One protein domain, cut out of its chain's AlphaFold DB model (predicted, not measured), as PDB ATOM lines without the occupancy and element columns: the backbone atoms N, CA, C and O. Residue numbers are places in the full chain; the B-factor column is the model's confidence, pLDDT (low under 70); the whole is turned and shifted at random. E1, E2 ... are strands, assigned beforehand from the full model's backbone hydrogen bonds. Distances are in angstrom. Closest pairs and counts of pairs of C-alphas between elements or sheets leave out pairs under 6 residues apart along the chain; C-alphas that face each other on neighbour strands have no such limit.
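This is residues 348 to 479, 487 to 533 and 554 to 566 of the 1100 residues of the protein "Protein kinase domain-containing protein" of Cavenderia fasciculata (strain SH3) (UniProt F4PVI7). With little regular structure, the chain winds in stacked turns: short strands E1 to E6 form one wall, E11 and E7 extend it, and the small sheet E8 E9 E10 lies across from that end. The 192 printed residues, all strand in class, have no named helix; strands E1 to E11 hold 41. The whole is compact, radius of gyration of the C-alphas 17.7 A, spanning 60 by 40 by 26 A.

E1, residues 360 to 362, E2, 382 to 384, E3, 404 to 406, E4, 426 to 428, E5, 448 to 452, and E6, 470 to 474, are parallel in turn; N 361 and O 382 are 2.9 A apart. E11, 524 to 527, is antiparallel to E6, N 473 to O 524 2.9 A, and parallel to E7, 490 to 493. E8, 500 to 503, E9, 506 to 509, and E10, 514 to 516, form a meander, antiparallel in turn, N 501 to O 508 2.9 A.

C-alpha 360 is at (308.577, 317.126, 280.852), C-alpha 527 at (326.939, 311.463, 300.114).

Cuts separate C-alphas 479 and 487 by 16.0 A, 533 and 554 by 16.4 A. Links between E1 and E6 are long. 76 residues have pLDDT under 70.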
ATOM      1  N   SER A 348     290.800 319.499 285.603       94.06
ATOM      2  CA  SER A 348     290.997 318.051 285.500       94.06
ATOM      3  C   SER A 348     291.595 317.674 284.144       94.06
ATOM      4  O   SER A 348     291.147 318.174 283.112       94.06
ATOM      5  N   LEU A 349     292.552 316.745 284.136       94.88
ATOM      6  CA  LEU A 349     293.121 316.185 282.910       94.88
ATOM      7  C   LEU A 349     292.586 314.766 282.684       94.88
ATOM      8  O   LEU A 349     292.771 313.889 283.524       94.88
ATOM      9  N   SER A 350     291.934 314.541 281.544       93.50
ATOM     10  CA  SER A 350     291.502 313.227 281.068       93.50
ATOM     11  C   SER A 350     292.512 312.603 280.094       93.50
ATOM     12  O   SER A 350     293.419 313.260 279.573       93.50
ATOM     13  N   VAL A 351     292.357 311.297 279.859       94.25
ATOM     14  CA  VAL A 351     293.192 310.521 278.931       94.25
ATOM     15  C   VAL A 351     293.131 311.130 277.524       94.25
ATOM     16  O   VAL A 351     292.052 311.405 277.004       94.25
ATOM     17  N   GLY A 352     294.297 311.327 276.900       92.25
ATOM     18  CA  GLY A 352     294.421 311.851 275.534       92.25
ATOM     19  C   GLY A 352     294.525 313.377 275.406       92.25
ATOM     20  O   GLY A 352     294.693 313.864 274.288       92.25
ATOM     21  N   ILE A 353     294.457 314.141 276.507       96.56
ATOM     22  CA  ILE A 353     294.766 315.585 276.487       96.56
ATOM     23  C   ILE A 353     296.273 315.815 276.335       96.56
ATOM     24  O   ILE A 353     296.695 316.606 275.492       96.56
ATOM     25  N   LEU A 354     297.081 315.139 277.156       98.06
ATOM     26  CA  LEU A 354     298.536 315.249 277.101       98.06
ATOM     27  C   LEU A 354     299.079 314.431 275.913       98.06
ATOM     28  O   LEU A 354     298.711 313.261 275.771       98.06
ATOM     29  N   PRO A 355     299.948 315.006 275.060       96.69
ATOM     30  CA  PRO A 355     300.474 314.305 273.896       96.69
ATOM     31  C   PRO A 355     301.456 313.202 274.303       96.69
ATOM     32  O   PRO A 355     302.206 313.328 275.269       96.69
ATOM     33  N   THR A 356     301.493 312.119 273.525       96.44
ATOM     34  CA  THR A 356     302.338 310.943 273.798       96.44
ATOM     35  C   THR A 356     303.836 311.201 273.635       96.44
ATOM     36  O   THR A 356     304.631 310.352 274.024       96.44
ATOM     37  N   SER A 357     304.240 312.350 273.090       97.56
ATOM     38  CA  SER A 357     305.631 312.803 272.975       97.56
ATOM     39  C   SER A 357     306.168 313.502 274.228       97.56
ATOM     40  O   SER A 357     307.371 313.751 274.300       97.56
ATOM     41  N   LEU A 358     305.300 313.871 275.176       98.62
ATOM     42  CA  LEU A 358     305.644 314.770 276.275       98.62
ATOM     43  C   LEU A 358     306.644 314.133 277.250       98.62
ATOM     44  O   LEU A 358     306.338 313.140 277.902       98.62
ATOM     45  N   GLN A 359     307.809 314.759 277.405       98.69
ATOM     46  CA  GLN A 359     308.905 314.287 278.259       98.69
ATOM     47  C   GLN A 359     308.980 315.032 279.595       98.69
ATOM     48  O   GLN A 359     309.395 314.450 280.596       98.69
ATOM     49  N   SER A 360     308.565 316.301 279.642       98.81
ATOM     50  CA  SER A 360     308.577 317.126 280.852       98.81
ATOM     51  C   SER A 360     307.224 317.791 281.080       98.81
ATOM     52  O   SER A 360     306.710 318.484 280.204       98.81
ATOM     53  N   LEU A 361     306.678 317.619 282.281       98.75
ATOM     54  CA  LEU A 361     305.434 318.239 282.720       98.75
ATOM     55  C   LEU A 361     305.642 318.942 284.060       98.75
ATOM     56  O   LEU A 361     306.089 318.334 285.034       98.75
ATOM     57  N   LYS A 362     305.272 320.219 284.115       98.56
ATOM     58  CA  LYS A 362     305.240 321.010 285.342       98.56
ATOM     59  C   LYS A 362     303.849 321.593 285.556       98.56
ATOM     60  O   LYS A 362     303.349 322.336 284.717       98.56
ATOM     61  N   PHE A 363     303.251 321.284 286.697       97.69
ATOM     62  CA  PHE A 363     302.025 321.914 287.166       97.69
ATOM     63  C   PHE A 363     302.324 323.206 287.935       97.69
ATOM     64  O   PHE A 363     303.372 323.336 288.573       97.69
ATOM     65  N   GLY A 364     301.388 324.153 287.880       90.44
ATOM     66  CA  GLY A 364     301.451 325.382 288.665       90.44
ATOM     67  C   GLY A 364     300.958 325.206 290.101       90.44
ATOM     68  O   GLY A 364     300.366 324.184 290.456       90.44
ATOM     69  N   GLY A 365     301.210 326.216 290.939       90.81
ATOM     70  CA  GLY A 365     301.022 326.176 292.389       90.81
ATOM     71  C   GLY A 365     299.656 325.719 292.915       90.81
ATOM     72  O   GLY A 365     299.621 325.139 293.996       90.81
ATOM     73  N   ARG A 366     298.540 325.956 292.211       96.00
ATOM     74  CA  ARG A 366     297.181 325.610 292.678       96.00
ATOM     75  C   ARG A 366     296.652 324.264 292.189       96.00
ATOM     76  O   ARG A 366     295.543 323.909 292.582       96.00
ATOM     77  N   TYR A 367     297.394 323.540 291.355       97.25
ATOM     78  CA  TYR A 367     296.938 322.259 290.824       97.25
ATOM     79  C   TYR A 367     296.792 321.211 291.939       97.25
ATOM     80  O   TYR A 367     297.776 320.858 292.584       97.25
ATOM     81  N   ASP A 368     295.582 320.694 292.138       97.31
ATOM     82  CA  ASP A 368     295.241 319.674 293.141       97.31
ATOM     83  C   ASP A 368     294.133 318.726 292.633       97.31
ATOM     84  O   ASP A 368     293.244 318.305 293.369       97.31
ATOM     85  N   GLN A 369     294.151 318.405 291.337       97.06
ATOM     86  CA  GLN A 369     293.209 317.447 290.747       97.06
ATOM     87  C   GLN A 369     293.759 316.014 290.802       97.06
ATOM     88  O   GLN A 369     294.967 315.810 290.642       97.06
ATOM     89  N   PRO A 370     292.898 314.997 290.996       95.44
ATOM     90  CA  PRO A 370     293.333 313.607 290.991       95.44
ATOM     91  C   PRO A 370     293.808 313.190 289.595       95.44
ATOM     92  O   PRO A 370     293.216 313.550 288.576       95.44
ATOM     93  N   LEU A 371     294.864 312.376 289.553       95.50
ATOM     94  CA  LEU A 371     295.392 311.793 288.320       95.50
ATOM     95  C   LEU A 371     295.000 310.318 288.237       95.50
ATOM     96  O   LEU A 371     295.313 309.529 289.127       95.50
ATOM     97  N   SER A 372     294.322 309.951 287.150       94.00
ATOM     98  CA  SER A 372     293.941 308.565 286.855       94.00
ATOM     99  C   SER A 372     294.982 307.873 285.969       94.00
ATOM    100  O   SER A 372     295.763 308.527 285.272       94.00
ATOM    101  N   VAL A 373     294.983 306.536 285.966       95.38
ATOM    102  CA  VAL A 373     295.860 305.719 285.107       95.38
ATOM    103  C   VAL A 373     295.659 306.093 283.633       95.38
ATOM    104  O   VAL A 373     294.529 306.191 283.161       95.38
ATOM    105  N   GLY A 374     296.762 306.311 282.909       93.38
ATOM    106  CA  GLY A 374     296.759 306.675 281.486       93.38
ATOM    107  C   GLY A 374     296.627 308.173 281.179       93.38
ATOM    108  O   GLY A 374     296.723 308.548 280.013       93.38
ATOM    109  N   VAL A 375     296.431 309.041 282.182       97.12
ATOM    110  CA  VAL A 375     296.437 310.506 281.980       97.12
ATOM    111  C   VAL A 375     297.844 311.009 281.660       97.12
ATOM    112  O   VAL A 375     298.023 311.797 280.733       97.12
ATOM    113  N   LEU A 376     298.846 310.551 282.417       98.19
ATOM    114  CA  LEU A 376     300.247 310.873 282.165       98.19
ATOM    115  C   LEU A 376     300.783 310.001 281.012       98.19
ATOM    116  O   LEU A 376     300.626 308.778 281.063       98.19
ATOM    117  N   PRO A 377     301.418 310.587 279.980       96.94
ATOM    118  CA  PRO A 377     301.891 309.834 278.823       96.94
ATOM    119  C   PRO A 377     303.094 308.951 279.171       96.94
ATOM    120  O   PRO A 377     303.919 309.282 280.020       96.94
ATOM    121  N   SER A 378     303.227 307.824 278.469       96.62
ATOM    122  CA  SER A 378     304.270 306.820 278.723       96.62
ATOM    123  C   SER A 378     305.694 307.274 278.393       96.62
ATOM    124  O   SER A 378     306.636 306.578 278.760       96.62
ATOM    125  N   SER A 379     305.879 308.413 277.727       97.81
ATOM    126  CA  SER A 379     307.186 309.016 277.423       97.81
ATOM    127  C   SER A 379     307.678 310.002 278.489       97.81
ATOM    128  O   SER A 379     308.809 310.477 278.385       97.81
ATOM    129  N   LEU A 380     306.860 310.307 279.504       98.62
ATOM    130  CA  LEU A 380     307.145 311.343 280.492       98.62
ATOM    131  C   LEU A 380     308.318 310.961 281.405       98.62
ATOM    132  O   LEU A 380     308.235 310.015 282.181       98.62
ATOM    133  N   GLN A 381     309.384 311.758 281.365       98.56
ATOM    134  CA  GLN A 381     310.619 311.556 282.129       98.56
ATOM    135  C   GLN A 381     310.713 312.465 283.358       98.56
ATOM    136  O   GLN A 381     311.326 312.083 284.354       98.56
ATOM    137  N   SER A 382     310.106 313.652 283.321       98.69
ATOM    138  CA  SER A 382     310.136 314.628 284.412       98.69
ATOM    139  C   SER A 382     308.731 315.114 284.744       98.69
ATOM    140  O   SER A 382     308.038 315.656 283.883       98.69
ATOM    141  N   LEU A 383     308.333 314.966 286.007       98.69
ATOM    142  CA  LEU A 383     307.060 315.445 286.534       98.69
ATOM    143  C   LEU A 383     307.293 316.319 287.764       98.69
ATOM    144  O   LEU A 383     307.897 315.879 288.744       98.69
ATOM    145  N   LYS A 384     306.779 317.547 287.719       98.38
ATOM    146  CA  LYS A 384     306.822 318.493 288.835       98.38
ATOM    147  C   LYS A 384     305.419 318.953 289.195       98.38
ATOM    148  O   LYS A 384     304.727 319.537 288.363       98.38
ATOM    149  N   PHE A 385     305.011 318.713 290.430       97.44
ATOM    150  CA  PHE A 385     303.766 319.225 290.983       97.44
ATOM    151  C   PHE A 385     303.959 320.615 291.595       97.44
ATOM    152  O   PHE A 385     305.041 320.953 292.073       97.44
ATOM    153  N   GLY A 386     302.893 321.416 291.580       90.38
ATOM    154  CA  GLY A 386     302.863 322.711 292.253       90.38
ATOM    155  C   GLY A 386     302.560 322.603 293.747       90.38
ATOM    156  O   GLY A 386     302.211 321.536 294.249       90.38
ATOM    157  N   ASP A 387     302.687 323.736 294.446       91.38
ATOM    158  CA  ASP A 387     302.625 323.848 295.908       91.38
ATOM    159  C   ASP A 387     301.437 323.125 296.565       91.38
ATOM    160  O   ASP A 387     301.654 322.483 297.585       91.38
ATOM    161  N   ARG A 388     300.226 323.188 295.999       95.62
ATOM    162  CA  ARG A 388     298.997 322.663 296.625       95.62
ATOM    163  C   ARG A 388     298.667 321.204 296.330       95.62
ATOM    164  O   ARG A 388     297.720 320.694 296.919       95.62
ATOM    165  N   TYR A 389     299.393 320.541 295.431       97.31
ATOM    166  CA  TYR A 389     299.052 319.174 295.043       97.31
ATOM    167  C   TYR A 389     299.166 318.224 296.239       97.31
ATOM    168  O   TYR A 389     300.262 318.000 296.754       97.31
ATOM    169  N   ASN A 390     298.052 317.631 296.660       96.69
ATOM    170  CA  ASN A 390     297.994 316.724 297.804       96.69
ATOM    171  C   ASN A 390     297.023 315.552 297.576       96.69
ATOM    172  O   ASN A 390     296.460 314.997 298.523       96.69
ATOM    173  N   GLN A 391     296.830 315.152 296.318       97.19
ATOM    174  CA  GLN A 391     296.023 313.985 295.964       97.19
ATOM    175  C   GLN A 391     296.814 312.677 296.125       97.19
ATOM    176  O   GLN A 391     298.025 312.643 295.874       97.19
ATOM    177  N   PRO A 392     296.160 311.573 296.535       93.62
ATOM    178  CA  PRO A 392     296.815 310.274 296.613       93.62
ATOM    179  C   PRO A 392     297.175 309.757 295.214       93.62
ATOM    180  O   PRO A 392     296.431 309.940 294.251       93.62
ATOM    181  N   LEU A 393     298.310 309.062 295.116       94.81
ATOM    182  CA  LEU A 393     298.762 308.416 293.885       94.81
ATOM    183  C   LEU A 393     298.589 306.900 293.988       94.81
ATOM    184  O   LEU A 393     299.152 306.257 294.874       94.81
ATOM    185  N   SER A 394     297.826 306.331 293.056       92.25
ATOM    186  CA  SER A 394     297.629 304.884 292.927       92.25
ATOM    187  C   SER A 394     298.697 304.241 292.035       92.25
ATOM    188  O   SER A 394     299.314 304.899 291.195       92.25
ATOM    189  N   VAL A 395     298.887 302.925 292.181       93.69
ATOM    190  CA  VAL A 395     299.780 302.130 291.320       93.69
ATOM    191  C   VAL A 395     299.375 302.286 289.848       93.69
ATOM    192  O   VAL A 395     298.196 302.184 289.510       93.69
ATOM    193  N   GLY A 396     300.355 302.540 288.979       92.62
ATOM    194  CA  GLY A 396     300.158 302.714 287.535       92.62
ATOM    195  C   GLY A 396     299.789 304.131 287.079       92.62
ATOM    196  O   GLY A 396     299.701 304.362 285.876       92.62
ATOM    197  N   VAL A 397     299.585 305.090 287.994       97.38
ATOM    198  CA  VAL A 397     299.364 306.505 287.626       97.38
ATOM    199  C   VAL A 397     300.647 307.139 287.088       97.38
ATOM    200  O   VAL A 397     300.616 307.817 286.064       97.38
ATOM    201  N   LEU A 398     301.776 306.914 287.766       98.25
ATOM    202  CA  LEU A 398     303.084 307.390 287.323       98.25
ATOM    203  C   LEU A 398     303.629 306.470 286.211       98.25
ATOM    204  O   LEU A 398     303.661 305.251 286.405       98.25
ATOM    205  N   PRO A 399     304.067 307.011 285.057       97.25
ATOM    206  CA  PRO A 399     304.533 306.197 283.938       97.25
ATOM    207  C   PRO A 399     305.895 305.548 284.217       97.25
ATOM    208  O   PRO A 399     306.742 306.103 284.913       97.25
ATOM    209  N   LEU A 400     306.133 304.379 283.611       97.25
ATOM    210  CA  LEU A 400     307.351 303.572 283.796       97.25
ATOM    211  C   LEU A 400     308.636 304.197 283.227       97.25
ATOM    212  O   LEU A 400     309.704 303.620 283.395       97.25
ATOM    213  N   SER A 401     308.541 305.319 282.514       97.69
ATOM    214  CA  SER A 401     309.681 306.075 281.984       97.69
ATOM    215  C   SER A 401     310.114 307.228 282.891       97.69
ATOM    216  O   SER A 401     311.142 307.850 282.626       97.69
ATOM    217  N   LEU A 402     309.359 307.515 283.960       98.56
ATOM    218  CA  LEU A 402     309.584 308.676 284.813       98.56
ATOM    219  C   LEU A 402     310.910 308.553 285.573       98.56
ATOM    220  O   LEU A 402     311.131 307.589 286.305       98.56
ATOM    221  N   GLN A 403     311.783 309.546 285.419       98.25
ATOM    222  CA  GLN A 403     313.113 309.608 286.031       98.25
ATOM    223  C   GLN A 403     313.195 310.662 287.138       98.25
ATOM    224  O   GLN A 403     313.919 310.465 288.115       98.25
ATOM    225  N   LEU A 404     312.447 311.759 287.018       98.25
ATOM    226  CA  LEU A 404     312.383 312.832 288.005       98.25
ATOM    227  C   LEU A 404     310.940 313.045 288.455       98.25
ATOM    228  O   LEU A 404     310.057 313.293 287.634       98.25
ATOM    229  N   LEU A 405     310.733 313.004 289.769       98.50
ATOM    230  CA  LEU A 405     309.470 313.350 290.410       98.50
ATOM    231  C   LEU A 405     309.710 314.389 291.505       98.50
ATOM    232  O   LEU A 405     310.478 314.156 292.438       98.50
ATOM    233  N   GLU A 406     309.034 315.526 291.395       98.00
ATOM    234  CA  GLU A 406     309.068 316.606 292.380       98.00
ATOM    235  C   GLU A 406     307.653 316.908 292.866       98.00
ATOM    236  O   GLU A 406     306.779 317.276 292.080       98.00
ATOM    237  N   PHE A 407     307.432 316.748 294.166       96.31
ATOM    238  CA  PHE A 407     306.208 317.153 294.837       96.31
ATOM    239  C   PHE A 407     306.317 318.584 295.356       96.31
ATOM    240  O   PHE A 407     307.367 319.008 295.844       96.31
ATOM    241  N   GLY A 408     305.199 319.305 295.288       89.69
ATOM    242  CA  GLY A 408     305.079 320.637 295.857       89.69
ATOM    243  C   GLY A 408     304.967 320.637 297.381       89.69
ATOM    244  O   GLY A 408     304.974 319.597 298.040       89.69
ATOM    245  N   ARG A 409     304.873 321.851 297.929       88.94
ATOM    246  CA  ARG A 409     304.865 322.166 299.361       88.94
ATOM    247  C   ARG A 409     303.954 321.275 300.208       88.94
ATOM    248  O   ARG A 409     304.430 320.748 301.209       88.94
ATOM    249  N   ASP A 410     302.692 321.148 299.817       93.56
ATOM    250  CA  ASP A 410     301.599 320.641 300.652       93.56
ATOM    251  C   ASP A 410     301.394 319.126 300.521       93.56
ATOM    252  O   ASP A 410     300.606 318.551 301.273       93.56
ATOM    253  N   TYR A 411     302.118 318.465 299.610       95.81
ATOM    254  CA  TYR A 411     302.010 317.024 299.416       95.81
ATOM    255  C   TYR A 411     302.402 316.267 300.689       95.81
ATOM    256  O   TYR A 411     303.554 316.299 301.124       95.81
ATOM    257  N   ASN A 412     301.449 315.548 301.274       93.38
ATOM    258  CA  ASN A 412     301.637 314.779 302.501       93.38
ATOM    259  C   ASN A 412     300.829 313.469 302.494       93.38
ATOM    260  O   ASN A 412     300.370 313.000 303.538       93.38
ATOM    261  N   GLN A 413     300.633 312.880 301.312       94.88
ATOM    262  CA  GLN A 413     299.973 311.583 301.164       94.88
ATOM    263  C   GLN A 413     300.970 310.428 301.333       94.88
ATOM    264  O   GLN A 413     302.131 310.554 300.931       94.88
ATOM    265  N   PRO A 414     300.554 309.293 301.925       88.19
ATOM    266  CA  PRO A 414     301.413 308.123 302.032       88.19
ATOM    267  C   PRO A 414     301.654 307.505 300.649       88.19
ATOM    268  O   PRO A 414     300.755 307.445 299.810       88.19
ATOM    269  N   LEU A 415     302.865 306.995 300.434       91.75
ATOM    270  CA  LEU A 415     303.231 306.266 299.222       91.75
ATOM    271  C   LEU A 415     303.321 304.769 299.521       91.75
ATOM    272  O   LEU A 415     304.134 304.334 300.335       91.75
ATOM    273  N   SER A 416     302.487 303.986 298.842       88.94
ATOM    274  CA  SER A 416     302.482 302.523 298.930       88.94
ATOM    275  C   SER A 416     303.527 301.890 298.006       88.94
ATOM    276  O   SER A 416     304.008 302.507 297.052       88.94
ATOM    277  N   HIS A 417     303.856 300.620 298.263       89.12
ATOM    278  CA  HIS A 417     304.724 299.826 297.391       89.12
ATOM    279  C   HIS A 417     304.199 299.801 295.943       89.12
ATOM    280  O   HIS A 417     303.003 299.615 295.716       89.12
ATOM    281  N   GLY A 418     305.093 299.997 294.970       90.38
ATOM    282  CA  GLY A 418     304.771 299.976 293.538       90.38
ATOM    283  C   GLY A 418     304.152 301.259 292.967       90.38
ATOM    284  O   GLY A 418     303.921 301.321 291.762       90.38
ATOM    285  N   VAL A 419     303.891 302.291 293.783       96.38
ATOM    286  CA  VAL A 419     303.409 303.596 293.281       96.38
ATOM    287  C   VAL A 419     304.510 304.332 292.518       96.38
ATOM    288  O   VAL A 419     304.262 304.866 291.440       96.38
ATOM    289  N   LEU A 420     305.726 304.356 293.068       97.94
ATOM    290  CA  LEU A 420     306.885 304.959 292.416       97.94
ATOM    291  C   LEU A 420     307.427 304.012 291.328       97.94
ATOM    292  O   LEU A 420     307.663 302.836 291.624       97.94
ATOM    293  N   PRO A 421     307.648 304.488 290.089       96.88
ATOM    294  CA  PRO A 421     308.082 303.630 288.995       96.88
ATOM    295  C   PRO A 421     309.548 303.190 289.158       96.88
ATOM    296  O   PRO A 421     310.368 303.936 289.701       96.88
ATOM    297  N   PRO A 422     309.919 302.002 288.645       96.44
ATOM    298  CA  PRO A 422     311.261 301.430 288.792       96.44
ATOM    299  C   PRO A 422     312.349 302.148 287.976       96.44
ATOM    300  O   PRO A 422     313.511 301.770 288.060       96.44
ATOM    301  N   SER A 423     311.989 303.146 287.167       97.00
ATOM    302  CA  SER A 423     312.907 304.017 286.424       97.00
ATOM    303  C   SER A 423     313.327 305.267 287.202       97.00
ATOM    304  O   SER A 423     314.203 306.000 286.745       97.00
ATOM    305  N   LEU A 424     312.684 305.556 288.340       98.12
ATOM    306  CA  LEU A 424     312.829 306.834 289.031       98.12
ATOM    307  C   LEU A 424     314.248 307.000 289.588       98.12
ATOM    308  O   LEU A 424     314.726 306.160 290.349       98.12
ATOM    309  N   LEU A 425     314.912 308.097 289.225       95.94
ATOM    310  CA  LEU A 425     316.289 308.417 289.613       95.94
ATOM    311  C   LEU A 425     316.344 309.500 290.693       95.94
ATOM    312  O   LEU A 425     317.199 309.441 291.575       95.94
ATOM    313  N   SER A 426     315.433 310.473 290.644       95.50
ATOM    314  CA  SER A 426     315.379 311.594 291.584       95.50
ATOM    315  C   SER A 426     313.966 311.795 292.112       95.50
ATOM    316  O   SER A 426     313.026 311.963 291.336       95.50
ATOM    317  N   LEU A 427     313.841 311.836 293.438       97.00
ATOM    318  CA  LEU A 427     312.590 312.088 294.144       97.00
ATOM    319  C   LEU A 427     312.758 313.268 295.100       97.00
ATOM    320  O   LEU A 427     313.635 313.260 295.964       97.00
ATOM    321  N   VAL A 428     311.900 314.272 294.954       94.88
ATOM    322  CA  VAL A 428     311.893 315.476 295.788       94.88
ATOM    323  C   VAL A 428     310.528 315.616 296.446       94.88
ATOM    324  O   VAL A 428     309.514 315.687 295.758       94.88
ATOM    325  N   PHE A 429     310.508 315.677 297.775       92.62
ATOM    326  CA  PHE A 429     309.313 316.000 298.550       92.62
ATOM    327  C   PHE A 429     309.321 317.455 299.003       92.62
ATOM    328  O   PHE A 429     310.372 317.964 299.382       92.62
ATOM    329  N   GLY A 430     308.150 318.096 299.018       85.19
ATOM    330  CA  GLY A 430     307.970 319.429 299.589       85.19
ATOM    331  C   GLY A 430     308.024 319.456 301.120       85.19
ATOM    332  O   GLY A 430     308.223 318.439 301.787       85.19
ATOM    333  N   CYS A 431     307.860 320.649 301.701       80.12
ATOM    334  CA  CYS A 431     308.128 320.863 303.122       80.12
ATOM    335  C   CYS A 431     307.142 320.192 304.082       80.12
ATOM    336  O   CYS A 431     307.535 319.897 305.209       80.12
ATOM    337  N   CYS A 432     305.894 319.974 303.659       85.44
ATOM    338  CA  CYS A 432     304.846 319.392 304.497       85.44
ATOM    339  C   CYS A 432     304.839 317.859 304.473       85.44
ATOM    340  O   CYS A 432     304.117 317.258 305.268       85.44
ATOM    341  N   PHE A 433     305.619 317.221 303.591       89.62
ATOM    342  CA  PHE A 433     305.700 315.766 303.554       89.62
ATOM    343  C   PHE A 433     306.320 315.248 304.850       89.62
ATOM    344  O   PHE A 433     307.487 315.507 305.140       89.62
ATOM    345  N   ASN A 434     305.539 314.497 305.621       82.38
ATOM    346  CA  ASN A 434     305.959 313.909 306.888       82.38
ATOM    347  C   ASN A 434     305.347 312.513 307.098       82.38
ATOM    348  O   ASN A 434     305.045 312.119 308.226       82.38
ATOM    349  N   GLN A 435     305.133 311.772 306.006       86.19
ATOM    350  CA  GLN A 435     304.684 310.378 306.046       86.19
ATOM    351  C   GLN A 435     305.878 309.421 306.193       86.19
ATOM    352  O   GLN A 435     306.957 309.683 305.645       86.19
ATOM    353  N   PRO A 436     305.723 308.297 306.917       79.50
ATOM    354  CA  PRO A 436     306.790 307.313 307.039       79.50
ATOM    355  C   PRO A 436     307.081 306.679 305.676       79.50
ATOM    356  O   PRO A 436     306.178 306.191 304.995       79.50
ATOM    357  N   ILE A 437     308.356 306.654 305.281       86.00
ATOM    358  CA  ILE A 437     308.785 305.941 304.075       86.00
ATOM    359  C   ILE A 437     309.103 304.499 304.478       86.00
ATOM    360  O   ILE A 437     310.079 304.240 305.182       86.00
ATOM    361  N   LEU A 438     308.256 303.558 304.057       84.56
ATOM    362  CA  LEU A 438     308.398 302.139 304.392       84.56
ATOM    363  C   LEU A 438     309.410 301.424 303.482       84.56
ATOM    364  O   LEU A 438     309.716 301.861 302.370       84.56
ATOM    365  N   VAL A 439     309.914 300.280 303.954       81.56
ATOM    366  CA  VAL A 439     310.820 299.415 303.181       81.56
ATOM    367  C   VAL A 439     310.132 298.969 301.890       81.56
ATOM    368  O   VAL A 439     309.001 298.494 301.913       81.56
ATOM    369  N   GLY A 440     310.829 299.128 300.763       84.50
ATOM    370  CA  GLY A 440     310.326 298.775 299.435       84.50
ATOM    371  C   GLY A 440     309.460 299.844 298.759       84.50
ATOM    372  O   GLY A 440     309.026 299.612 297.635       84.50
ATOM    373  N   VAL A 441     309.197 300.996 299.389       92.38
ATOM    374  CA  VAL A 441     308.500 302.119 298.727       92.38
ATOM    375  C   VAL A 441     309.412 302.814 297.718       92.38
ATOM    376  O   VAL A 441     308.987 303.097 296.601       92.38
ATOM    377  N   LEU A 442     310.665 303.077 298.098       94.25
ATOM    378  CA  LEU A 442     311.647 303.682 297.201       94.25
ATOM    379  C   LEU A 442     312.106 302.648 296.156       94.25
ATOM    380  O   LEU A 442     312.509 301.546 296.544       94.25
ATOM    381  N   PRO A 443     312.073 302.973 294.851       95.12
ATOM    382  CA  PRO A 443     312.480 302.042 293.806       95.12
ATOM    383  C   PRO A 443     313.993 301.806 293.833       95.12
ATOM    384  O   PRO A 443     314.773 302.686 294.196       95.12
ATOM    385  N   SER A 444     314.421 300.619 293.401       91.44
ATOM    386  CA  SER A 444     315.829 300.191 293.409       91.44
ATOM    387  C   SER A 444     316.753 300.992 292.485       91.44
ATOM    388  O   SER A 444     317.964 300.813 292.558       91.44
ATOM    389  N   SER A 445     316.191 301.840 291.620       94.00
ATOM    390  CA  SER A 445     316.894 302.759 290.724       94.00
ATOM    391  C   SER A 445     317.225 304.111 291.358       94.00
ATOM    392  O   SER A 445     318.038 304.850 290.801       94.00
ATOM    393  N   LEU A 446     316.586 304.470 292.479       93.31
ATOM    394  CA  LEU A 446     316.616 305.831 293.017       93.31
ATOM    395  C   LEU A 446     318.035 306.234 293.431       93.31
ATOM    396  O   LEU A 446     318.673 305.558 294.237       93.31
ATOM    397  N   GLN A 447     318.522 307.349 292.894       86.81
ATOM    398  CA  GLN A 447     319.873 307.865 293.138       86.81
ATOM    399  C   GLN A 447     319.869 309.079 294.067       86.81
ATOM    400  O   GLN A 447     320.814 309.258 294.836       86.81
ATOM    401  N   SER A 448     318.817 309.898 294.025       84.50
ATOM    402  CA  SER A 448     318.684 311.083 294.869       84.50
ATOM    403  C   SER A 448     317.320 311.143 295.544       84.50
ATOM    404  O   SER A 448     316.285 311.009 294.889       84.50
ATOM    405  N   LEU A 449     317.330 311.377 296.857       86.81
ATOM    406  CA  LEU A 449     316.142 311.648 297.659       86.81
ATOM    407  C   LEU A 449     316.296 313.000 298.353       86.81
ATOM    408  O   LEU A 449     317.251 313.207 299.098       86.81
ATOM    409  N   THR A 450     315.342 313.902 298.147       85.44
ATOM    410  CA  THR A 450     315.278 315.182 298.861       85.44
ATOM    411  C   THR A 450     314.060 315.221 299.771       85.44
ATOM    412  O   THR A 450     312.934 315.008 299.325       85.44
ATOM    413  N   LEU A 451     314.303 315.523 301.044       81.06
ATOM    414  CA  LEU A 451     313.308 315.678 302.097       81.06
ATOM    415  C   LEU A 451     313.431 317.061 302.744       81.06
ATOM    416  O   LEU A 451     314.479 317.715 302.706       81.06
ATOM    417  N   SER A 452     312.348 317.499 303.379       75.44
ATOM    418  CA  SER A 452     312.359 318.683 304.238       75.44
ATOM    419  C   SER A 452     313.203 318.450 305.485       75.44
ATOM    420  O   SER A 452     313.215 317.349 306.030       75.44
ATOM    421  N   ARG A 453     313.842 319.500 306.010       61.12
ATOM    422  CA  ARG A 453     314.405 319.470 307.374       61.12
ATOM    423  C   ARG A 453     313.347 319.268 308.465       61.12
ATOM    424  O   ARG A 453     313.706 318.871 309.568       61.12
ATOM    425  N   ASP A 454     312.082 319.542 308.157       64.31
ATOM    426  CA  ASP A 454     310.953 319.315 309.066       64.31
ATOM    427  C   ASP A 454     310.408 317.871 308.993       64.31
ATOM    428  O   ASP A 454     309.458 317.542 309.698       64.31
ATOM    429  N   TYR A 455     311.002 317.005 308.159       70.31
ATOM    430  CA  TYR A 455     310.693 315.575 308.139       70.31
ATOM    431  C   TYR A 455     311.158 314.918 309.445       70.31
ATOM    432  O   TYR A 455     312.359 314.857 309.707       70.31
ATOM    433  N   ASP A 456     310.217 314.412 310.243       63.47
ATOM    434  CA  ASP A 456     310.448 313.909 311.612       63.47
ATOM    435  C   ASP A 456     310.058 312.424 311.767       63.47
ATOM    436  O   ASP A 456     309.889 311.901 312.870       63.47
ATOM    437  N   GLN A 457     309.901 311.708 310.650       68.12
ATOM    438  CA  GLN A 457     309.656 310.264 310.673       68.12
ATOM    439  C   GLN A 457     310.976 309.477 310.710       68.12
ATOM    440  O   GLN A 457     311.981 309.898 310.125       68.12
ATOM    441  N   PRO A 458     311.004 308.302 311.365       55.88
ATOM    442  CA  PRO A 458     312.199 307.471 311.406       55.88
ATOM    443  C   PRO A 458     312.524 306.892 310.019       55.88
ATOM    444  O   PRO A 458     311.701 306.205 309.416       55.88
ATOM    445  N   LEU A 459     313.759 307.097 309.547       62.81
ATOM    446  CA  LEU A 459     314.276 306.451 308.338       62.81
ATOM    447  C   LEU A 459     315.137 305.251 308.724       62.81
ATOM    448  O   LEU A 459     316.293 305.375 309.140       62.81
ATOM    449  N   SER A 460     314.553 304.061 308.586       64.94
ATOM    450  CA  SER A 460     315.318 302.822 308.698       64.94
ATOM    451  C   SER A 460     316.279 302.706 307.526       64.94
ATOM    452  O   SER A 460     315.933 302.988 306.382       64.94
ATOM    453  N   ILE A 461     317.478 302.202 307.793       62.69
ATOM    454  CA  ILE A 461     318.500 302.038 306.764       62.69
ATOM    455  C   ILE A 461     318.069 301.108 305.624       62.69
ATOM    456  O   ILE A 461     318.492 301.270 304.486       62.69
ATOM    457  N   ARG A 462     317.153 300.177 305.918       69.81
ATOM    458  CA  ARG A 462     316.579 299.241 304.940       69.81
ATOM    459  C   ARG A 462     315.625 299.905 303.942       69.81
ATOM    460  O   ARG A 462     315.200 299.247 303.000       69.81
ATOM    461  N   VAL A 463     315.251 301.165 304.164       77.12
ATOM    462  CA  VAL A 463     314.387 301.936 303.256       77.12
ATOM    463  C   VAL A 463     315.164 302.402 302.030       77.12
ATOM    464  O   VAL A 463     314.599 302.476 300.941       77.12
ATOM    465  N   PHE A 464     316.452 302.706 302.192       81.00
ATOM    466  CA  PHE A 464     317.259 303.234 301.105       81.00
ATOM    467  C   PHE A 464     317.673 302.121 300.131       81.00
ATOM    468  O   PHE A 464     318.207 301.092 300.559       81.00
ATOM    469  N   PRO A 465     317.466 302.310 298.817       81.44
ATOM    470  CA  PRO A 465     317.963 301.375 297.823       81.44
ATOM    471  C   PRO A 465     319.487 301.476 297.711       81.44
ATOM    472  O   PRO A 465     320.079 302.525 297.955       81.44
ATOM    473  N   ARG A 466     320.138 300.391 297.271       77.56
ATOM    474  CA  ARG A 466     321.604 300.345 297.096       77.56
ATOM    475  C   ARG A 466     322.138 301.359 296.078       77.56
ATOM    476  O   ARG A 466     323.321 301.669 296.099       77.56
ATOM    477  N   SER A 467     321.282 301.839 295.181       80.31
ATOM    478  CA  SER A 467     321.595 302.852 294.174       80.31
ATOM    479  C   SER A 467     321.698 304.273 294.729       80.31
ATOM    480  O   SER A 467     322.133 305.156 293.989       80.31
ATOM    481  N   ILE A 468     321.265 304.521 295.976       79.69
ATOM    482  CA  ILE A 468     321.207 305.871 296.538       79.69
ATOM    483  C   ILE A 468     322.616 306.475 296.598       79.69
ATOM    484  O   ILE A 468     323.555 305.883 297.126       79.69
ATOM    485  N   ARG A 469     322.769 307.672 296.035       74.75
ATOM    486  CA  ARG A 469     324.030 308.426 296.011       74.75
ATOM    487  C   ARG A 469     323.966 309.633 296.929       74.75
ATOM    488  O   ARG A 469     324.957 309.960 297.581       74.75
ATOM    489  N   SER A 470     322.797 310.269 296.991       71.75
ATOM    490  CA  SER A 470     322.567 311.450 297.811       71.75
ATOM    491  C   SER A 470     321.221 311.420 298.525       71.75
ATOM    492  O   SER A 470     320.182 311.174 297.911       71.75
ATOM    493  N   VAL A 471     321.241 311.761 299.813       72.56
ATOM    494  CA  VAL A 471     320.038 312.105 300.583       72.56
ATOM    495  C   VAL A 471     320.193 313.535 301.079       72.56
ATOM    496  O   VAL A 471     321.157 313.856 301.776       72.56
ATOM    497  N   ILE A 472     319.268 314.403 300.685       70.06
ATOM    498  CA  ILE A 472     319.338 315.840 300.936       70.06
ATOM    499  C   ILE A 472     318.221 316.234 301.894       70.06
ATOM    500  O   ILE A 472     317.049 315.991 301.617       70.06
ATOM    501  N   PHE A 473     318.585 316.903 302.987       69.31
ATOM    502  CA  PHE A 473     317.638 317.578 303.872       69.31
ATOM    503  C   PHE A 473     317.733 319.083 303.641       69.31
ATOM    504  O   PHE A 473     318.736 319.729 303.973       69.31
ATOM    505  N   HIS A 474     316.696 319.644 303.024       65.81
ATOM    506  CA  HIS A 474     316.701 321.017 302.529       65.81
ATOM    507  C   HIS A 474     315.778 321.933 303.348       65.81
ATOM    508  O   HIS A 474     314.752 321.505 303.876       65.81
ATOM    509  N   TRP A 475     316.136 323.219 303.442       56.38
ATOM    510  CA  TRP A 475     315.236 324.260 303.940       56.38
ATOM    511  C   TRP A 475     314.414 324.790 302.768       56.38
ATOM    512  O   TRP A 475     314.935 325.508 301.914       56.38
ATOM    513  N   PHE A 476     313.131 324.455 302.691       56.03
ATOM    514  CA  PHE A 476     312.249 325.067 301.699       56.03
ATOM    515  C   PHE A 476     311.973 326.514 302.113       56.03
ATOM    516  O   PHE A 476     311.040 326.812 302.853       56.03
ATOM    517  N   LEU A 477     312.836 327.442 301.690       43.44
ATOM    518  CA  LEU A 477     312.523 328.859 301.791       43.44
ATOM    519  C   LEU A 477     311.374 329.108 300.817       43.44
ATOM    520  O   LEU A 477     311.547 328.977 299.606       43.44
ATOM    521  N   VAL A 478     310.216 329.509 301.346       39.84
ATOM    522  CA  VAL A 478     309.246 330.303 300.587       39.84
ATOM    523  C   VAL A 478     310.057 331.386 299.880       39.84
ATOM    524  O   VAL A 478     310.734 332.161 300.558       39.84
ATOM    525  N   LYS A 479     310.089 331.356 298.540       35.00
ATOM    526  CA  LYS A 479     310.914 332.227 297.690       35.00
ATOM    527  C   LYS A 479     310.840 333.673 298.191       35.00
ATOM    528  O   LYS A 479     309.880 334.378 297.907       35.00
ATOM    529  N   GLN A 487     325.363 330.122 300.725       44.59
ATOM    530  CA  GLN A 487     326.139 329.322 301.665       44.59
ATOM    531  C   GLN A 487     326.270 327.912 301.091       44.59
ATOM    532  O   GLN A 487     325.331 327.383 300.493       44.59
ATOM    533  N   ARG A 488     327.473 327.339 301.201       42.28
ATOM    534  CA  ARG A 488     327.742 325.980 300.728       42.28
ATOM    535  C   ARG A 488     327.026 324.984 301.658       42.28
ATOM    536  O   ARG A 488     327.116 325.163 302.872       42.28
ATOM    537  N   PRO A 489     326.337 323.961 301.121       47.53
ATOM    538  CA  PRO A 489     325.715 322.914 301.929       47.53
ATOM    539  C   PRO A 489     326.711 322.253 302.887       47.53
ATOM    540  O   PRO A 489     327.881 322.069 302.549       47.53
ATOM    541  N   LEU A 490     326.224 321.822 304.053       46.50
ATOM    542  CA  LEU A 490     326.958 320.917 304.928       46.50
ATOM    543  C   LEU A 490     326.931 319.514 304.309       46.50
ATOM    544  O   LEU A 490     325.926 318.809 304.395       46.50
ATOM    545  N   THR A 491     328.030 319.112 303.675       46.69
ATOM    546  CA  THR A 491     328.176 317.760 303.125       46.69
ATOM    547  C   THR A 491     328.710 316.811 304.193       46.69
ATOM    548  O   THR A 491     329.777 317.038 304.766       46.69
ATOM    549  N   ILE A 492     327.972 315.735 304.449       49.16
ATOM    550  CA  ILE A 492     328.330 314.652 305.361       49.16
ATOM    551  C   ILE A 492     328.591 313.408 304.516       49.16
ATOM    552  O   ILE A 492     327.700 312.901 303.836       49.16
ATOM    553  N   GLN A 493     329.814 312.894 304.570       45.78
ATOM    554  CA  GLN A 493     330.120 311.586 304.003       45.78
ATOM    555  C   GLN A 493     329.627 310.510 304.977       45.78
ATOM    556  O   GLN A 493     329.961 310.543 306.161       45.78
ATOM    557  N   SER A 494     328.767 309.608 304.503       51.81
ATOM    558  CA  SER A 494     328.176 308.539 305.313       51.81
ATOM    559  C   SER A 494     328.106 307.256 304.500       51.81
ATOM    560  O   SER A 494     327.706 307.268 303.338       51.81
ATOM    561  N   ASP A 495     328.455 306.133 305.123       52.41
ATOM    562  CA  ASP A 495     328.358 304.805 304.512       52.41
ATOM    563  C   ASP A 495     326.937 304.218 304.560       52.41
ATOM    564  O   ASP A 495     326.729 303.082 304.134       52.41
ATOM    565  N   PHE A 496     325.969 304.975 305.096       55.31
ATOM    566  CA  PHE A 496     324.583 304.557 305.291       55.31
ATOM    567  C   PHE A 496     324.469 303.153 305.924       55.31
ATOM    568  O   PHE A 496     323.640 302.351 305.508       55.31
ATOM    569  N   LYS A 497     325.272 302.819 306.947       53.84
ATOM    570  CA  LYS A 497     325.078 301.585 307.750       53.84
ATOM    571  C   LYS A 497     324.330 301.802 309.063       53.84
ATOM    572  O   LYS A 497     323.943 300.837 309.721       53.84
ATOM    573  N   LYS A 498     324.125 303.056 309.465       52.62
ATOM    574  CA  LYS A 498     323.447 303.444 310.711       52.62
ATOM    575  C   LYS A 498     322.136 304.158 310.391       52.62
ATOM    576  O   LYS A 498     322.039 304.835 309.372       52.62
ATOM    577  N   SER A 499     321.135 304.008 311.258       55.31
ATOM    578  CA  SER A 499     319.877 304.754 311.142       55.31
ATOM    579  C   SER A 499     320.145 306.252 311.214       55.31
ATOM    580  O   SER A 499     320.963 306.689 312.024       55.31
ATOM    581  N   ILE A 500     319.441 307.029 310.394       54.09
ATOM    582  CA  ILE A 500     319.526 308.487 310.410       54.09
ATOM    583  C   ILE A 500     318.163 309.006 310.842       54.09
ATOM    584  O   ILE A 500     317.169 308.785 310.149       54.09
ATOM    585  N   LYS A 501     318.111 309.684 311.987       56.12
ATOM    586  CA  LYS A 501     316.936 310.453 312.395       56.12
ATOM    587  C   LYS A 501     317.243 311.933 312.248       56.12
ATOM    588  O   LYS A 501     318.296 312.408 312.675       56.12
ATOM    589  N   VAL A 502     316.323 312.654 311.625       49.16
ATOM    590  CA  VAL A 502     316.444 314.094 311.410       49.16
ATOM    591  C   VAL A 502     315.474 314.788 312.339       49.16
ATOM    592  O   VAL A 502     314.292 314.481 312.348       49.16
ATOM    593  N   GLY A 503     316.001 315.682 313.168       48.72
ATOM    594  CA  GLY A 503     315.220 316.591 313.988       48.72
ATOM    595  C   GLY A 503     315.487 318.035 313.576       48.72
ATOM    596  O   GLY A 503     316.495 318.354 312.942       48.72
ATOM    597  N   ARG A 504     314.616 318.947 314.014       47.12
ATOM    598  CA  ARG A 504     314.621 320.368 313.610       47.12
ATOM    599  C   ARG A 504     315.986 321.073 313.726       47.12
ATOM    600  O   ARG A 504     316.282 321.971 312.941       47.12
ATOM    601  N   TYR A 505     316.818 320.673 314.692       48.41
ATOM    602  CA  TYR A 505     318.149 321.253 314.939       48.41
ATOM    603  C   TYR A 505     319.257 320.216 315.149       48.41
ATOM    604  O   TYR A 505     320.351 320.570 315.593       48.41
ATOM    605  N   TYR A 506     318.996 318.941 314.865       49.25
ATOM    606  CA  TYR A 506     319.976 317.884 315.078       49.25
ATOM    607  C   TYR A 506     319.797 316.733 314.091       49.25
ATOM    608  O   TYR A 506     318.689 316.435 313.661       49.25
ATOM    609  N   LEU A 507     320.897 316.070 313.756       51.12
ATOM    610  CA  LEU A 507     320.899 314.766 313.103       51.12
ATOM    611  C   LEU A 507     321.388 313.727 314.097       51.12
ATOM    612  O   LEU A 507     322.423 313.917 314.730       51.12
ATOM    613  N   GLU A 508     320.671 312.625 314.209       51.62
ATOM    614  CA  GLU A 508     321.081 311.460 314.980       51.62
ATOM    615  C   GLU A 508     321.534 310.370 314.003       51.62
ATOM    616  O   GLU A 508     320.756 309.934 313.153       51.62
ATOM    617  N   ILE A 509     322.803 309.963 314.091       51.09
ATOM    618  CA  ILE A 509     323.419 308.942 313.231       51.09
ATOM    619  C   ILE A 509     323.750 307.717 314.093       51.09
ATOM    620  O   ILE A 509     324.827 307.587 314.680       51.09
ATOM    621  N   GLY A 510     322.805 306.786 314.175       47.69
ATOM    622  CA  GLY A 510     322.857 305.675 315.122       47.69
ATOM    623  C   GLY A 510     322.802 306.129 316.594       47.69
ATOM    624  O   GLY A 510     322.656 307.313 316.882       47.69
ATOM    625  N   PRO A 511     322.957 305.201 317.551       43.84
ATOM    626  CA  PRO A 511     322.609 305.435 318.960       43.84
ATOM    627  C   PRO A 511     323.528 306.396 319.739       43.84
ATOM    628  O   PRO A 511     323.236 306.709 320.888       43.84
ATOM    629  N   TYR A 512     324.651 306.845 319.162       40.62
ATOM    630  CA  TYR A 512     325.705 307.554 319.908       40.62
ATOM    631  C   TYR A 512     326.209 308.845 319.246       40.62
ATOM    632  O   TYR A 512     327.152 309.451 319.752       40.62
ATOM    633  N   GLN A 513     325.654 309.262 318.103       43.88
ATOM    634  CA  GLN A 513     326.171 310.413 317.351       43.88
ATOM    635  C   GLN A 513     325.052 311.418 317.109       43.88
ATOM    636  O   GLN A 513     324.127 311.149 316.349       43.88
ATOM    637  N   LEU A 514     325.160 312.583 317.750       40.00
ATOM    638  CA  LEU A 514     324.252 313.709 317.569       40.00
ATOM    639  C   LEU A 514     325.025 314.867 316.938       40.00
ATOM    640  O   LEU A 514     325.926 315.436 317.556       40.00
ATOM    641  N   LEU A 515     324.671 315.225 315.714       46.47
ATOM    642  CA  LEU A 515     325.220 316.384 315.030       46.47
ATOM    643  C   LEU A 515     324.270 317.562 315.217       46.47
ATOM    644  O   LEU A 515     323.137 317.533 314.741       46.47
ATOM    645  N   LYS A 516     324.732 318.613 315.896       44.38
ATOM    646  CA  LYS A 516     323.967 319.851 316.036       44.38
ATOM    647  C   LYS A 516     324.003 320.609 314.718       44.38
ATOM    648  O   LYS A 516     325.067 320.942 314.204       44.38
ATOM    649  N   LEU A 517     322.828 320.920 314.195       49.38
ATOM    650  CA  LEU A 517     322.700 321.678 312.963       49.38
ATOM    651  C   LEU A 517     322.771 323.178 313.266       49.38
ATOM    652  O   LEU A 517     322.168 323.628 314.248       49.38
ATOM    653  N   PRO A 518     323.479 323.978 312.449       46.19
ATOM    654  CA  PRO A 518     323.476 325.423 312.607       46.19
ATOM    655  C   PRO A 518     322.047 325.966 312.493       46.19
ATOM    656  O   PRO A 518     321.219 325.473 311.726       46.19
ATOM    657  N   SER A 519     321.755 327.003 313.278       45.94
ATOM    658  CA  SER A 519     320.413 327.577 313.426       45.94
ATOM    659  C   SER A 519     319.924 328.362 312.200       45.94
ATOM    660  O   SER A 519     318.802 328.870 312.225       45.94
ATOM    661  N   LYS A 520     320.719 328.472 311.121       49.81
ATOM    662  CA  LYS A 520     320.335 329.170 309.884       49.81
ATOM    663  C   LYS A 520     320.871 328.501 308.606       49.81
ATOM    664  O   LYS A 520     322.059 328.245 308.503       49.81
ATOM    665  N   LYS A 521     319.962 328.366 307.628       50.88
ATOM    666  CA  LYS A 521     320.132 328.472 306.158       50.88
ATOM    667  C   LYS A 521     320.970 327.460 305.363       50.88
ATOM    668  O   LYS A 521     320.979 327.583 304.143       50.88
ATOM    669  N   ASP A 522     321.552 326.438 305.970       51.09
ATOM    670  CA  ASP A 522     322.330 325.463 305.191       51.09
ATOM    671  C   ASP A 522     321.474 324.268 304.721       51.09
ATOM    672  O   ASP A 522     320.568 323.819 305.424       51.09
ATOM    673  N   SER A 523     321.736 323.704 303.544       50.75
ATOM    674  CA  SER A 523     321.244 322.368 303.168       50.75
ATOM    675  C   SER A 523     322.222 321.304 303.668       50.75
ATOM    676  O   SER A 523     323.422 321.558 303.730       50.75
ATOM    677  N   ILE A 524     321.723 320.137 304.090       54.09
ATOM    678  CA  ILE A 524     322.587 319.020 304.507       54.09
ATOM    679  C   ILE A 524     322.530 317.952 303.436       54.09
ATOM    680  O   ILE A 524     321.442 317.503 303.069       54.09
ATOM    681  N   ILE A 525     323.697 317.552 302.949       50.66
ATOM    682  CA  ILE A 525     323.829 316.555 301.895       50.66
ATOM    683  C   ILE A 525     324.570 315.365 302.476       50.66
ATOM    684  O   ILE A 525     325.735 315.485 302.839       50.66
ATOM    685  N   PHE A 526     323.915 314.213 302.533       54.47
ATOM    686  CA  PHE A 526     324.603 312.956 302.782       54.47
ATOM    687  C   PHE A 526     325.059 312.359 301.456       54.47
ATOM    688  O   PHE A 526     324.218 312.104 300.593       54.47
ATOM    689  N   THR A 527     326.361 312.127 301.295       48.28
ATOM    690  CA  THR A 527     326.939 311.463 300.114       48.28
ATOM    691  C   THR A 527     327.535 310.114 300.493       48.28
ATOM    692  O   THR A 527     328.312 310.035 301.449       48.28
ATOM    693  N   TYR A 528     327.212 309.075 299.724       47.25
ATOM    694  CA  TYR A 528     327.799 307.742 299.880       47.25
ATOM    695  C   TYR A 528     329.224 307.686 299.306       47.25
ATOM    696  O   TYR A 528     329.453 308.165 298.198       47.25
ATOM    697  N   THR A 529     330.176 307.087 300.032       48.34
ATOM    698  CA  THR A 529     331.604 307.009 299.642       48.34
ATOM    699  C   THR A 529     332.098 305.603 299.274       48.34
ATOM    700  O   THR A 529     333.294 305.412 299.069       48.34
ATOM    701  N   GLY A 530     331.222 304.598 299.154       43.12
ATOM    702  CA  GLY A 530     331.635 303.264 298.694       43.12
ATOM    703  C   GLY A 530     331.959 303.249 297.194       43.12
ATOM    704  O   GLY A 530     331.123 303.647 296.385       43.12
ATOM    705  N   SER A 531     333.162 302.795 296.822       39.97
ATOM    706  CA  SER A 531     333.617 302.752 295.422       39.97
ATOM    707  C   SER A 531     332.915 301.656 294.593       39.97
ATOM    708  O   SER A 531     332.599 300.604 295.151       39.97
ATOM    709  N   PRO A 532     332.732 301.831 293.264       43.84
ATOM    710  CA  PRO A 532     332.537 300.718 292.328       43.84
ATOM    711  C   PRO A 532     333.750 299.764 292.271       43.84
ATOM    712  O   PRO A 532     333.570 298.577 292.037       43.84
ATOM    713  N   SER A 533     334.955 300.281 292.532       33.09
ATOM    714  CA  SER A 533     336.221 299.603 292.869       33.09
ATOM    715  C   SER A 533     337.300 300.688 292.813       33.09
ATOM    716  O   SER A 533     337.475 301.281 291.758       33.09
ATOM    717  N   PRO A 554     335.020 306.590 308.765       31.25
ATOM    718  CA  PRO A 554     334.408 306.842 307.456       31.25
ATOM    719  C   PRO A 554     333.199 307.803 307.511       31.25
ATOM    720  O   PRO A 554     332.730 308.233 306.463       31.25
ATOM    721  N   ASN A 555     332.741 308.205 308.707       33.69
ATOM    722  CA  ASN A 555     331.735 309.259 308.925       33.69
ATOM    723  C   ASN A 555     332.359 310.663 309.104       33.69
ATOM    724  O   ASN A 555     331.864 311.475 309.889       33.69
ATOM    725  N   SER A 556     333.492 310.934 308.455       33.28
ATOM    726  CA  SER A 556     334.241 312.186 308.589       33.28
ATOM    727  C   SER A 556     333.463 313.369 307.996       33.28
ATOM    728  O   SER A 556     333.546 313.664 306.805       33.28
ATOM    729  N   ILE A 557     332.721 314.081 308.849       37.91
ATOM    730  CA  ILE A 557     332.323 315.475 308.620       37.91
ATOM    731  C   ILE A 557     333.615 316.269 308.410       37.91
ATOM    732  O   ILE A 557     334.581 316.047 309.138       37.91
ATOM    733  N   ASN A 558     333.637 317.183 307.439       35.53
ATOM    734  CA  ASN A 558     334.713 318.163 307.296       35.53
ATOM    735  C   ASN A 558     334.951 318.796 308.682       35.53
ATOM    736  O   ASN A 558     334.042 319.437 309.209       35.53
ATOM    737  N   TYR A 559     336.073 318.467 309.329       34.03
ATOM    738  CA  TYR A 559     336.259 318.590 310.779       34.03
ATOM    739  C   TYR A 559     336.262 320.067 311.194       34.03
ATOM    740  O   TYR A 559     337.308 320.700 311.278       34.03
ATOM    741  N   ASP A 560     335.078 320.630 311.436       37.09
ATOM    742  CA  ASP A 560     334.910 321.898 312.133       37.09
ATOM    743  C   ASP A 560     334.451 321.584 313.571       37.09
ATOM    744  O   ASP A 560     333.276 321.252 313.802       37.09
ATOM    745  N   PRO A 561     335.361 321.660 314.561       36.78
ATOM    746  CA  PRO A 561     335.064 321.368 315.963       36.78
ATOM    747  C   PRO A 561     333.993 322.291 316.569       36.78
ATOM    748  O   PRO A 561     333.523 322.039 317.676       36.78
ATOM    749  N   LYS A 562     333.548 323.333 315.852       37.56
ATOM    750  CA  LYS A 562     332.413 324.180 316.237       37.56
ATOM    751  C   LYS A 562     331.058 323.467 316.171       37.56
ATOM    752  O   LYS A 562     330.145 323.846 316.908       37.56
ATOM    753  N   TYR A 563     330.894 322.478 315.289       37.59
ATOM    754  CA  TYR A 563     329.600 321.816 315.040       37.59
ATOM    755  C   TYR A 563     329.510 320.400 315.615       37.59
ATOM    756  O   TYR A 563     328.412 319.861 315.770       37.59
ATOM    757  N   VAL A 564     330.649 319.818 315.989       36.84
ATOM    758  CA  VAL A 564     330.728 318.539 316.695       36.84
ATOM    759  C   VAL A 564     330.811 318.829 318.182       36.84
ATOM    760  O   VAL A 564     331.782 319.407 318.660       36.84
ATOM    761  N   VAL A 565     329.786 318.437 318.933       36.97
ATOM    762  CA  VAL A 565     329.829 318.588 320.383       36.97
ATOM    763  C   VAL A 565     330.529 317.341 320.955       36.97
ATOM    764  O   VAL A 565     330.045 316.230 320.725       36.97
ATOM    765  N   PRO A 566     331.669 317.475 321.657       33.91
ATOM    766  CA  PRO A 566     332.380 316.330 322.205       33.91
ATOM    767  C   PRO A 566     331.646 315.776 323.423       33.91
ATOM    768  O   PRO A 566     331.222 316.512 324.318       33.91
TER     769      PRO A 566